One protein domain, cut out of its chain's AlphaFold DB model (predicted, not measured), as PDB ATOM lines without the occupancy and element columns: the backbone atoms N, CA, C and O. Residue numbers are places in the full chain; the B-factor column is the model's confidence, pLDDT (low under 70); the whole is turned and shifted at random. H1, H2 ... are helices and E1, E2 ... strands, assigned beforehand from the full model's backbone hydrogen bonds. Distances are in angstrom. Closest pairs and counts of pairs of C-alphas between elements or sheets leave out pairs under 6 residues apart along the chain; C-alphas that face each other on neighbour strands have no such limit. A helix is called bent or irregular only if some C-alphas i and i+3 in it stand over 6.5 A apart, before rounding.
ATOM      1  N   GLU A 266     142.635 149.408  91.638       92.56
ATOM      2  CA  GLU A 266     142.039 148.332  92.432       92.56
ATOM      3  C   GLU A 266     141.588 148.858  93.792       92.56
ATOM      4  O   GLU A 266     140.462 148.593  94.225       92.56
ATOM      5  N   ARG A 267     142.412 149.699  94.428       96.12
ATOM      6  CA  ARG A 267     142.007 150.395  95.655       96.12
ATOM      7  C   ARG A 267     140.845 151.343  95.405       96.12
ATOM      8  O   ARG A 267     139.923 151.380  96.205       96.12
ATOM      9  N   LEU A 268     140.822 152.064  94.284       95.19
ATOM     10  CA  LEU A 268     139.706 152.961  93.975       95.19
ATOM     11  C   LEU A 268     138.361 152.216  93.887       95.19
ATOM     12  O   LEU A 268     137.312 152.748  94.274       95.19
ATOM     13  N   ARG A 269     138.391 150.959  93.436       93.25
ATOM     14  CA  ARG A 269     137.221 150.081  93.360       93.25
ATOM     15  C   ARG A 269     136.844 149.442  94.699       93.25
ATOM     16  O   ARG A 269     135.653 149.294  94.960       93.25
ATOM     17  N   THR A 270     137.817 149.072  95.528       94.12
ATOM     18  CA  THR A 270     137.595 148.212  96.709       94.12
ATOM     19  C   THR A 270     137.687 148.926  98.061       94.12
ATOM     20  O   THR A 270     137.082 148.469  99.027       94.12
ATOM     21  N   ASP A 271     138.387 150.056  98.140       96.62
ATOM     22  CA  ASP A 271     138.681 150.807  99.366       96.62
ATOM     23  C   ASP A 271     137.926 152.151  99.352       96.62
ATOM     24  O   ASP A 271     138.298 153.097  98.648       96.62
ATOM     25  N   LEU A 272     136.828 152.228 100.117       94.44
ATOM     26  CA  LEU A 272     135.976 153.424 100.205       94.44
ATOM     27  C   LEU A 272     136.730 154.637 100.766       94.44
ATOM     28  O   LEU A 272     136.551 155.740 100.254       94.44
ATOM     29  N   ALA A 273     137.621 154.435 101.739       95.31
ATOM     30  CA  ALA A 273     138.386 155.520 102.347       95.31
ATOM     31  C   ALA A 273     139.394 156.099 101.349       95.31
ATOM     32  O   ALA A 273     139.526 157.317 101.218       95.31
ATOM     33  N   TYR A 274     140.059 155.235 100.576       97.06
ATOM     34  CA  TYR A 274     140.925 155.677  99.483       97.06
ATOM     35  C   TYR A 274     140.143 156.437  98.411       97.06
ATOM     36  O   TYR A 274     140.565 157.512  97.983       97.06
ATOM     37  N   ARG A 275     138.974 155.924  98.009       96.06
ATOM     38  CA  ARG A 275     138.094 156.615  97.061       96.06
ATOM     39  C   ARG A 275     137.712 158.000  97.569       96.06
ATOM     40  O   ARG A 275     137.897 158.968  96.841       96.06
ATOM     41  N   TYR A 276     137.242 158.094  98.811       96.69
ATOM     42  CA  TYR A 276     136.879 159.339  99.485       96.69
ATOM     43  C   TYR A 276     138.031 160.354  99.522       96.69
ATOM     44  O   TYR A 276     137.834 161.543  99.244       96.69
ATOM     45  N   ALA A 277     139.249 159.892  99.816       97.19
ATOM     46  CA  ALA A 277     140.440 160.735  99.838       97.19
ATOM     47  C   ALA A 277     140.792 161.298  98.449       97.19
ATOM     48  O   ALA A 277     141.262 162.428  98.353       97.19
ATOM     49  N   MET A 278     140.526 160.549  97.373       97.62
ATOM     50  CA  MET A 278     140.865 160.949  96.002       97.62
ATOM     51  C   MET A 278     139.850 161.889  95.337       97.62
ATOM     52  O   MET A 278     140.202 162.550  94.359       97.62
ATOM     53  N   VAL A 279     138.610 161.977  95.843       96.31
ATOM     54  CA  VAL A 279     137.531 162.769  95.210       96.31
ATOM     55  C   VAL A 279     137.928 164.228  94.985       96.31
ATOM     56  O   VAL A 279     137.643 164.768  93.917       96.31
ATOM     57  N   ASP A 280     138.595 164.868  95.948       95.94
ATOM     58  CA  ASP A 280     138.960 166.286  95.823       95.94
ATOM     59  C   ASP A 280     140.000 166.483  94.718       95.94
ATOM     60  O   ASP A 280     139.830 167.350  93.865       95.94
ATOM     61  N   THR A 281     141.008 165.610  94.665       96.31
ATOM     62  CA  THR A 281     142.036 165.605  93.617       96.31
ATOM     63  C   THR A 281     141.423 165.399  92.230       96.31
ATOM     64  O   THR A 281     141.774 166.097  91.280       96.31
ATOM     65  N   PHE A 282     140.474 164.465  92.098       96.62
ATOM     66  CA  PHE A 282     139.751 164.256  90.840       96.62
ATOM     67  C   PHE A 282     138.882 165.458  90.474       96.62
ATOM     68  O   PHE A 282     138.776 165.807  89.300       96.62
ATOM     69  N   THR A 283     138.282 166.117  91.466       95.56
ATOM     70  CA  THR A 283     137.438 167.301  91.259       95.56
ATOM     71  C   THR A 283     138.274 168.479  90.787       95.56
ATOM     72  O   THR A 283     137.895 169.160  89.837       95.56
ATOM     73  N   GLU A 284     139.432 168.698  91.407       95.56
ATOM     74  CA  GLU A 284     140.380 169.735  91.017       95.56
ATOM     75  C   GLU A 284     140.884 169.514  89.587       95.56
ATOM     76  O   GLU A 284     140.786 170.423  88.759       95.56
ATOM     77  N   TYR A 285     141.322 168.293  89.261       96.44
ATOM     78  CA  TYR A 285     141.765 167.972  87.907       96.44
ATOM     79  C   TYR A 285     140.637 168.128  86.884       96.44
ATOM     80  O   TYR A 285     140.814 168.810  85.877       96.44
ATOM     81  N   MET A 286     139.443 167.595  87.154       95.69
ATOM     82  CA  MET A 286     138.290 167.769  86.272       95.69
ATOM     83  C   MET A 286     137.978 169.255  86.043       95.69
ATOM     84  O   MET A 286     137.768 169.669  84.910       95.69
ATOM     85  N   ASN A 287     137.994 170.087  87.086       94.69
ATOM     86  CA  ASN A 287     137.735 171.523  86.955       94.69
ATOM     87  C   ASN A 287     138.843 172.283  86.214       94.69
ATOM     88  O   ASN A 287     138.593 173.375  85.705       94.69
ATOM     89  N   SER A 288     140.048 171.718  86.144       94.38
ATOM     90  CA  SER A 288     141.163 172.281  85.384       94.38
ATOM     91  C   SER A 288     141.079 172.014  83.872       94.38
ATOM     92  O   SER A 288     141.798 172.656  83.107       94.38
ATOM     93  N   LEU A 289     140.192 171.112  83.430       92.75
ATOM     94  CA  LEU A 289     139.954 170.825  82.014       92.75
ATOM     95  C   LEU A 289     139.073 171.911  81.376       92.75
ATOM     96  O   LEU A 289     137.930 172.137  81.791       92.75
ATOM     97  N   ASP A 290     139.588 172.552  80.325       91.00
ATOM     98  CA  ASP A 290     138.914 173.667  79.652       91.00
ATOM     99  C   ASP A 290     137.599 173.216  78.975       91.00
ATOM    100  O   ASP A 290     136.530 173.813  79.174       91.00
ATOM    101  N   GLU A 291     137.640 172.120  78.213       92.25
ATOM    102  CA  GLU A 291     136.494 171.643  77.434       92.25
ATOM    103  C   GLU A 291     135.510 170.813  78.272       92.25
ATOM    104  O   GLU A 291     135.880 169.907  79.019       92.25
ATOM    105  N   ASP A 292     134.210 171.084  78.115       91.50
ATOM    106  CA  ASP A 292     133.143 170.322  78.785       91.50
ATOM    107  C   ASP A 292     133.127 168.843  78.367       91.50
ATOM    108  O   ASP A 292     132.810 167.955  79.163       91.50
ATOM    109  N   ALA A 293     133.515 168.573  77.118       91.38
ATOM    110  CA  ALA A 293     133.638 167.225  76.589       91.38
ATOM    111  C   ALA A 293     134.708 166.420  77.342       91.38
ATOM    112  O   ALA A 293     134.423 165.311  77.793       91.38
ATOM    113  N   ASP A 294     135.898 166.997  77.543       92.88
ATOM    114  CA  ASP A 294     136.985 166.348  78.282       92.88
ATOM    115  C   ASP A 294     136.594 166.119  79.751       92.88
ATOM    116  O   ASP A 294     136.793 165.023  80.274       92.88
ATOM    117  N   ARG A 295     135.928 167.094  80.391       93.94
ATOM    118  CA  ARG A 295     135.358 166.936  81.746       93.94
ATOM    119  C   ARG A 295     134.389 165.766  81.836       93.94
ATOM    120  O   ARG A 295     134.440 164.981  82.778       93.94
ATOM    121  N   THR A 296     133.514 165.642  80.844       92.44
ATOM    122  CA  THR A 296     132.512 164.574  80.787       92.44
ATOM    123  C   THR A 296     133.156 163.203  80.623       92.44
ATOM    124  O   THR A 296     132.774 162.265  81.321       92.44
ATOM    125  N   VAL A 297     134.124 163.072  79.711       91.75
ATOM    126  CA  VAL A 297     134.845 161.809  79.490       91.75
ATOM    127  C   VAL A 297     135.602 161.411  80.751       91.75
ATOM    128  O   VAL A 297     135.426 160.293  81.226       91.75
ATOM    129  N   TYR A 298     136.345 162.345  81.350       94.25
ATOM    130  CA  TYR A 298     137.071 162.095  82.590       94.25
ATOM    131  C   TYR A 298     136.136 161.665  83.730       94.25
ATOM    132  O   TYR A 298     136.400 160.679  84.415       94.25
ATOM    133  N   TYR A 299     134.992 162.342  83.895       93.56
ATOM    134  CA  TYR A 299     133.977 161.964  84.880       93.56
ATOM    135  C   TYR A 299     133.487 160.524  84.690       93.56
ATOM    136  O   TYR A 299     133.425 159.757  85.653       93.56
ATOM    137  N   ILE A 300     133.163 160.143  83.451       90.88
ATOM    138  CA  ILE A 300     132.714 158.792  83.095       90.88
ATOM    139  C   ILE A 300     133.800 157.754  83.410       90.88
ATOM    140  O   ILE A 300     133.508 156.726  84.027       90.88
ATOM    141  N   ASP A 301     135.045 158.035  83.034       91.25
ATOM    142  CA  ASP A 301     136.173 157.128  83.239       91.25
ATOM    143  C   ASP A 301     136.477 156.934  84.733       91.25
ATOM    144  O   ASP A 301     136.660 155.800  85.183       91.25
ATOM    145  N   MET A 302     136.419 158.001  85.537       94.25
ATOM    146  CA  MET A 302     136.556 157.902  86.994       94.25
ATOM    147  C   MET A 302     135.409 157.116  87.632       94.25
ATOM    148  O   MET A 302     135.650 156.295  88.517       94.25
ATOM    149  N   CYS A 303     134.169 157.288  87.161       90.88
ATOM    150  CA  CYS A 303     133.046 156.478  87.640       90.88
ATOM    151  C   CYS A 303     133.272 154.982  87.366       90.88
ATOM    152  O   CYS A 303     133.032 154.154  88.248       90.88
ATOM    153  N   HIS A 304     133.793 154.624  86.188       88.06
ATOM    154  CA  HIS A 304     134.168 153.241  85.875       88.06
ATOM    155  C   HIS A 304     135.309 152.723  86.748       88.06
ATOM    156  O   HIS A 304     135.252 151.584  87.222       88.06
ATOM    157  N   ALA A 305     136.337 153.541  86.975       90.56
ATOM    158  CA  ALA A 305     137.471 153.175  87.812       90.56
ATOM    159  C   ALA A 305     137.030 152.907  89.264       90.56
ATOM    160  O   ALA A 305     137.453 151.923  89.865       90.56
ATOM    161  N   MET A 306     136.087 153.700  89.783       92.75
ATOM    162  CA  MET A 306     135.446 153.487  91.087       92.75
ATOM    163  C   MET A 306     134.473 152.293  91.118       92.75
ATOM    164  O   MET A 306     134.017 151.903  92.191       92.75
ATOM    165  N   GLY A 307     134.141 151.699  89.969       88.38
ATOM    166  CA  GLY A 307     133.186 150.593  89.873       88.38
ATOM    167  C   GLY A 307     131.717 151.016  89.970       88.38
ATOM    168  O   GLY A 307     130.867 150.171  90.247       88.38
ATOM    169  N   TYR A 308     131.395 152.295  89.747       85.19
ATOM    170  CA  TYR A 308     130.006 152.741  89.724       85.19
ATOM    171  C   TYR A 308     129.308 152.306  88.428       85.19
ATOM    172  O   TYR A 308     129.799 152.592  87.330       85.19
ATOM    173  N   PRO A 309     128.138 151.652  88.524       73.69
ATOM    174  CA  PRO A 309     127.337 151.329  87.357       73.69
ATOM    175  C   PRO A 309     126.729 152.605  86.763       73.69
ATOM    176  O   PRO A 309     125.910 153.267  87.396       73.69
ATOM    177  N   LEU A 310     127.074 152.939  85.520       71.00
ATOM    178  CA  LEU A 310     126.599 154.152  84.846       71.00
ATOM    179  C   LEU A 310     125.187 154.021  84.253       71.00
ATOM    180  O   LEU A 310     124.880 154.673  83.266       71.00
ATOM    181  N   TYR A 311     124.291 153.214  84.822       64.81
ATOM    182  CA  TYR A 311     123.006 152.859  84.189       64.81
ATOM    183  C   TYR A 311     121.901 153.932  84.276       64.81
ATOM    184  O   TYR A 311     120.789 153.738  83.780       64.81
ATOM    185  N   ASN A 312     122.168 155.081  84.891       61.31
ATOM    186  CA  ASN A 312     121.172 156.126  85.116       61.31
ATOM    187  C   ASN A 312     121.770 157.507  84.806       61.31
ATOM    188  O   ASN A 312     122.581 157.926  85.585       61.31
ATOM    189  N   PRO A 313     121.409 158.294  83.780       52.41
ATOM    190  CA  PRO A 313     121.990 159.609  83.505       52.41
ATOM    191  C   PRO A 313     121.613 160.658  84.539       52.41
ATOM    192  O   PRO A 313     122.197 161.733  84.506       52.41
ATOM    193  N   LEU A 314     120.702 160.370  85.478       53.00
ATOM    194  CA  LEU A 314     120.613 161.178  86.698       53.00
ATOM    195  C   LEU A 314     121.914 161.088  87.515       53.00
ATOM    196  O   LEU A 314     122.172 161.950  88.335       53.00
ATOM    197  N   ILE A 315     122.781 160.114  87.232       54.12
ATOM    198  CA  ILE A 315     124.174 160.027  87.686       54.12
ATOM    199  C   ILE A 315     125.024 161.185  87.164       54.12
ATOM    200  O   ILE A 315     126.001 161.550  87.808       54.12
ATOM    201  N   LEU A 316     124.669 161.826  86.046       58.03
ATOM    202  CA  LEU A 316     125.332 163.078  85.666       58.03
ATOM    203  C   LEU A 316     125.048 164.201  86.681       58.03
ATOM    204  O   LEU A 316     125.748 165.207  86.663       58.03
ATOM    205  N   CYS A 317     124.066 164.025  87.576       61.91
ATOM    206  CA  CYS A 317     123.789 164.929  88.692       61.91
ATOM    207  C   CYS A 317     124.639 164.635  89.942       61.91
ATOM    208  O   CYS A 317     124.600 165.426  90.879       61.91
ATOM    209  N   GLY A 318     125.411 163.542  89.955       78.56
ATOM    210  CA  GLY A 318     126.371 163.229  91.008       78.56
ATOM    211  C   GLY A 318     126.088 161.981  91.833       78.56
ATOM    212  O   GLY A 318     125.003 161.404  91.799       78.56
ATOM    213  N   PHE A 319     127.098 161.595  92.606       85.69
ATOM    214  CA  PHE A 319     127.070 160.517  93.580       85.69
ATOM    215  C   PHE A 319     127.603 160.969  94.924       85.69
ATOM    216  O   PHE A 319     128.420 161.884  95.024       85.69
ATOM    217  N   ILE A 320     127.185 160.239  95.945       90.19
ATOM    218  CA  ILE A 320     127.725 160.343  97.286       90.19
ATOM    219  C   ILE A 320     128.838 159.306  97.427       90.19
ATOM    220  O   ILE A 320     128.636 158.114  97.188       90.19
ATOM    221  N   ILE A 321     130.027 159.784  97.781       92.06
ATOM    222  CA  ILE A 321     131.201 158.971  98.070       92.06
ATOM    223  C   ILE A 321     131.403 158.998  99.587       92.06
ATOM    224  O   ILE A 321     131.860 160.023 100.098       92.06
ATOM    225  N   PRO A 322     131.036 157.935 100.319       94.44
ATOM    226  CA  PRO A 322     131.241 157.868 101.761       94.44
ATOM    227  C   PRO A 322     132.698 157.511 102.087       94.44
ATOM    228  O   PRO A 322     133.371 156.841 101.302       94.44
ATOM    229  N   GLU A 323     133.180 157.917 103.261       96.12
ATOM    230  CA  GLU A 323     134.506 157.531 103.764       96.12
ATOM    231  C   GLU A 323     134.590 156.030 104.095       96.12
ATOM    232  O   GLU A 323     135.621 155.392 103.894       96.12
ATOM    233  N   ARG A 324     133.493 155.446 104.583       95.06
ATOM    234  CA  ARG A 324     133.402 154.036 104.990       95.06
ATOM    235  C   ARG A 324     132.005 153.470 104.731       95.06
ATOM    236  O   ARG A 324     131.153 154.151 104.164       95.06
ATOM    237  N   GLN A 325     131.785 152.201 105.078       94.31
ATOM    238  CA  GLN A 325     130.457 151.588 104.977       94.31
ATOM    239  C   GLN A 325     129.445 152.355 105.834       94.31
ATOM    240  O   GLN A 325     129.802 152.881 106.887       94.31
ATOM    241  N   PHE A 326     128.206 152.444 105.353       94.12
ATOM    242  CA  PHE A 326     127.179 153.266 105.974       94.12
ATOM    243  C   PHE A 326     125.776 152.669 105.812       94.12
ATOM    244  O   PHE A 326     125.520 151.859 104.920       94.12
ATOM    245  N   VAL A 327     124.861 153.153 106.648       90.44
ATOM    246  CA  VAL A 327     123.413 152.976 106.597       90.44
ATOM    247  C   VAL A 327     122.775 154.351 106.385       90.44
ATOM    248  O   VAL A 327     123.155 155.337 107.019       90.44
ATOM    249  N   GLU A 328     121.832 154.435 105.451       89.88
ATOM    250  CA  GLU A 328     121.111 155.673 105.147       89.88
ATOM    251  C   GLU A 328     120.130 156.010 106.282       89.88
ATOM    252  O   GLU A 328     119.329 155.171 106.702       89.88
ATOM    253  N   GLY A 329     120.208 157.235 106.805       88.75
ATOM    254  CA  GLY A 329     119.285 157.729 107.822       88.75
ATOM    255  C   GLY A 329     117.871 157.943 107.271       88.75
ATOM    256  O   GLY A 329     117.653 158.026 106.065       88.75
ATOM    257  N   SER A 330     116.890 158.118 108.161       86.75
ATOM    258  CA  SER A 330     115.467 158.260 107.798       86.75
ATOM    259  C   SER A 330     115.151 159.420 106.844       86.75
ATOM    260  O   SER A 330     114.093 159.424 106.220       86.75
ATOM    261  N   ASN A 331     116.048 160.403 106.754       84.62
ATOM    262  CA  ASN A 331     115.865 161.618 105.964       84.62
ATOM    263  C   ASN A 331     116.624 161.584 104.624       84.62
ATOM    264  O   ASN A 331     116.505 162.535 103.865       84.62
ATOM    265  N   GLY A 332     117.412 160.538 104.337       81.75
ATOM    266  CA  GLY A 332     118.212 160.400 103.106       81.75
ATOM    267  C   GLY A 332     119.468 161.284 103.011       81.75
ATOM    268  O   GLY A 332     120.346 161.016 102.197       81.75
ATOM    269  N   ASP A 333     119.588 162.301 103.868       83.44
ATOM    270  CA  ASP A 333     120.678 163.290 103.812       83.44
ATOM    271  C   ASP A 333     121.842 163.011 104.783       83.44
ATOM    272  O   ASP A 333     122.867 163.684 104.736       83.44
ATOM    273  N   THR A 334     121.699 162.034 105.678       89.19
ATOM    274  CA  THR A 334     122.712 161.689 106.693       89.19
ATOM    275  C   THR A 334     123.019 160.202 106.646       89.19
ATOM    276  O   THR A 334     122.097 159.384 106.580       89.19
ATOM    277  N   PHE A 335     124.298 159.855 106.746       92.81
ATOM    278  CA  PHE A 335     124.788 158.481 106.682       92.81
ATOM    279  C   PHE A 335     125.433 158.109 108.009       92.81
ATOM    280  O   PHE A 335     126.203 158.902 108.544       92.81
ATOM    281  N   PHE A 336     125.129 156.926 108.535       94.50
ATOM    282  CA  PHE A 336     125.646 156.458 109.823       94.50
ATOM    283  C   PHE A 336     126.380 155.124 109.674       94.50
ATOM    284  O   PHE A 336     126.023 154.339 108.802       94.50
ATOM    285  N   ASP A 337     127.392 154.848 110.491       95.12
ATOM    286  CA  ASP A 337     127.991 153.509 110.582       95.12
ATOM    287  C   ASP A 337     127.139 152.565 111.449       95.12
ATOM    288  O   ASP A 337     126.066 152.939 111.933       95.12
ATOM    289  N   GLU A 338     127.573 151.311 111.603       93.88
ATOM    290  CA  GLU A 338     126.837 150.298 112.375       93.88
ATOM    291  C   GLU A 338     126.690 150.689 113.856       93.88
ATOM    292  O   GLU A 338     125.726 150.296 114.515       93.88
ATOM    293  N   GLU A 339     127.606 151.512 114.370       95.62
ATOM    294  CA  GLU A 339     127.589 152.056 115.725       95.62
ATOM    295  C   GLU A 339     126.737 153.332 115.864       95.62
ATOM    296  O   GLU A 339     126.574 153.845 116.974       95.62
ATOM    297  N   GLY A 340     126.164 153.839 114.769       94.38
ATOM    298  CA  GLY A 340     125.312 155.027 114.755       94.38
ATOM    299  C   GLY A 340     126.069 156.358 114.722       94.38
ATOM    300  O   GLY A 340     125.461 157.399 114.972       94.38
ATOM    301  N   ASN A 341     127.371 156.363 114.417       96.06
ATOM    302  CA  ASN A 341     128.136 157.594 114.216       96.06
ATOM    303  C   ASN A 341     127.969 158.095 112.784       96.06
ATOM    304  O   ASN A 341     127.916 157.308 111.846       96.06
ATOM    305  N   GLU A 342     127.939 159.412 112.603       95.44
ATOM    306  CA  GLU A 342     127.865 160.016 111.274       95.44
ATOM    307  C   GLU A 342     129.112 159.679 110.433       95.44
ATOM    308  O   GLU A 342     130.254 159.795 110.890       95.44
ATOM    309  N   VAL A 343     128.886 159.253 109.190       96.38
ATOM    310  CA  VAL A 343     129.920 158.911 108.211       96.38
ATOM    311  C   VAL A 343     130.124 160.101 107.271       96.38
ATOM    312  O   VAL A 343     129.200 160.458 106.534       96.38
ATOM    313  N   PRO A 344     131.331 160.697 107.230       96.19
ATOM    314  CA  PRO A 344     131.644 161.753 106.279       96.19
ATOM    315  C   PRO A 344     131.458 161.284 104.837       96.19
ATOM    316  O   PRO A 344     131.813 160.160 104.473       96.19
ATOM    317  N   TYR A 345     130.961 162.177 103.988       95.12
ATOM    318  CA  TYR A 345     130.775 161.903 102.570       95.12
ATOM    319  C   TYR A 345     131.125 163.119 101.705       95.12
ATOM    320  O   TYR A 345     131.184 164.252 102.182       95.12
ATOM    321  N   LYS A 346     131.406 162.875 100.422       95.00
ATOM    322  CA  LYS A 346     131.662 163.905  99.405       95.00
ATOM    323  C   LYS A 346     130.746 163.707  98.207       95.00
ATOM    324  O   LYS A 346     130.407 162.576  97.865       95.00
ATOM    325  N   HIS A 347     130.388 164.799  97.539       91.94
ATOM    326  CA  HIS A 347     129.632 164.746  96.291       91.94
ATOM    327  C   HIS A 347     130.571 164.708  95.087       91.94
ATOM    328  O   HIS A 347     131.181 165.718  94.741       91.94
ATOM    329  N   TRP A 348     130.629 163.576  94.395       92.69
ATOM    330  CA  TRP A 348     131.289 163.472  93.097       92.69
ATOM    331  C   TRP A 348     130.276 163.743  91.991       92.69
ATOM    332  O   TRP A 348     129.379 162.936  91.774       92.69
ATOM    333  N   HIS A 349     130.376 164.881  91.311       91.88
ATOM    334  CA  HIS A 349     129.403 165.274  90.295       91.88
ATOM    335  C   HIS A 349     130.064 166.053  89.166       91.88
ATOM    336  O   HIS A 349     131.017 166.800  89.381       91.88
ATOM    337  N   LEU A 350     129.528 165.902  87.957       89.69
ATOM    338  CA  LEU A 350     129.925 166.744  86.840       89.69
ATOM    339  C   LEU A 350     129.371 168.163  87.085       89.69
ATOM    340  O   LEU A 350     128.191 168.288  87.427       89.69
ATOM    341  N   PRO A 351     130.158 169.242  86.900       87.50
ATOM    342  CA  PRO A 351     129.666 170.610  87.075       87.50
ATOM    343  C   PRO A 351     128.413 170.851  86.238       87.50
ATOM    344  O   PRO A 351     128.306 170.297  85.149       87.50
ATOM    345  N   VAL A 352     127.467 171.679  86.676       87.06
ATOM    346  CA  VAL A 352     126.246 171.945  85.890       87.06
ATOM    347  C   VAL A 352     126.617 172.529  84.518       87.06
ATOM    348  O   VAL A 352     127.454 173.430  84.430       87.06
ATOM    349  N   TYR A 353     126.021 172.004  83.442       87.62
ATOM    350  CA  TYR A 353     126.216 172.563  82.102       87.62
ATOM    351  C   TYR A 353     125.632 173.980  82.031       87.62
ATOM    352  O   TYR A 353     124.589 174.283  82.611       87.62
ATOM    353  N   LYS A 354     126.294 174.857  81.288       90.44
ATOM    354  CA  LYS A 354     125.937 176.266  81.098       90.44
ATOM    355  C   LYS A 354     125.085 176.477  79.855       90.44
ATOM    356  O   LYS A 354     124.325 177.441  79.792       90.44
ATOM    357  N   THR A 355     125.206 175.594  78.862       93.25
ATOM    358  CA  THR A 355     124.520 175.731  77.572       93.25
ATOM    359  C   THR A 355     123.744 174.472  77.190       93.25
ATOM    360  O   THR A 355     123.991 173.366  77.679       93.25
ATOM    361  N   THR A 356     122.778 174.631  76.284       90.06
ATOM    362  CA  THR A 356     122.054 173.505  75.673       90.06
ATOM    363  C   THR A 356     122.970 172.614  74.832       90.06
ATOM    364  O   THR A 356     122.716 171.416  74.719       90.06
ATOM    365  N   GLU A 357     124.038 173.184  74.272       92.25
ATOM    366  CA  GLU A 357     125.063 172.469  73.514       92.25
ATOM    367  C   GLU A 357     125.923 171.582  74.420       92.25
ATOM    368  O   GLU A 357     126.080 170.401  74.128       92.25
ATOM    369  N   GLU A 358     126.385 172.092  75.566       91.56
ATOM    370  CA  GLU A 358     127.097 171.292  76.574       91.56
ATOM    371  C   GLU A 358     126.228 170.124  77.058       91.56
ATOM    372  O   GLU A 358     126.671 168.977  77.080       91.56
ATOM    373  N   LYS A 359     124.938 170.371  77.331       90.94
ATOM    374  CA  LYS A 359     123.982 169.300  77.653       90.94
ATOM    375  C   LYS A 359     123.904 168.243  76.545       90.94
ATOM    376  O   LYS A 359     123.903 167.044  76.828       90.94
TER     377      LYS A 359
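Overview. This is residues 266 to 359 of the 619 residues of an uncharacterized protein of Spirosoma montaniterrae (UniProt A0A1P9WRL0). Two long helices, H2 and H3, lie side by side as a helical hairpin, and a short two-stranded ribbon, E1 and E2, packs along H2. Beyond one end of the ribbon a long loop, residues 323 to 344, reaches away, while at the other end the stretch after E2 runs back to H5, near the start of H3. The printed part has 94 residues, with five named helices and two named strands in the order H1 H2 H3 H4 E1 E2 H5; the sheet E1 - E2 is antiparallel and the class is mostly helix. It is only just compact, close to loose, with a radius of gyration of the C-alphas of 14.4 A, and elongated, spanning 46 by 30 by 23 A.

Along the chain. H1, residues 266 to 270, begins at C-alpha 266 (142.039, 148.332, 92.432). H2, residues 272 to 288, is 24.5 A long, and H3, residues 292 to 305, is 19.9 A. H4 is residues 313 to 317. E1, residues 319 to 322, and E2, residues 345 to 348, are 9.6 A each. H5, residues 356 to 359, ends at C-alpha 359 (123.982, 169.300, 77.653).

Arrangement. H1 and H2 touch only at the corner, the C-alphas of Leu 268 and Arg 275 being closest at 5.0 A. H2 is irregular, with C-alphas 277 and 280 7.0 A apart, and has a kink of 35 degrees near residue 280. In the hairpin, residues 286 to 287 of H2 touch residues 295 to 299 of H3, opposite ways at a shallow tilt of 13 degrees; the closest C-alphas, Met 286 and Arg 295, are 5.5 A apart. H3 and H4 are near each other. The closest C-alphas of H2 and E1, Tyr 276 and Ile 321, are 5.9 A apart. In the hairpin E1 and E2, N 319 and O 348 are within hydrogen-bond range at 2.8 A. Each O i to N i+4 pair is within range in H1 and H3, against 11 of 13 in H2 and 0 of 1 in H4, where 2 of 2 O i to N i+3 pairs are; H5 is too short for an O i to N i+4 pair. H3 and H5 are close but not clearly touching, with C-alphas 292 and 358 closest at 6.5 A.

Size, cuts and confidence. The C-alphas farthest apart, Glu 339 and Glu 357, are 47.0 A apart. The printed part has no cut. The link E1 to E2 is long, with 22 residues. Residues 311 to 317 have pLDDT under 70.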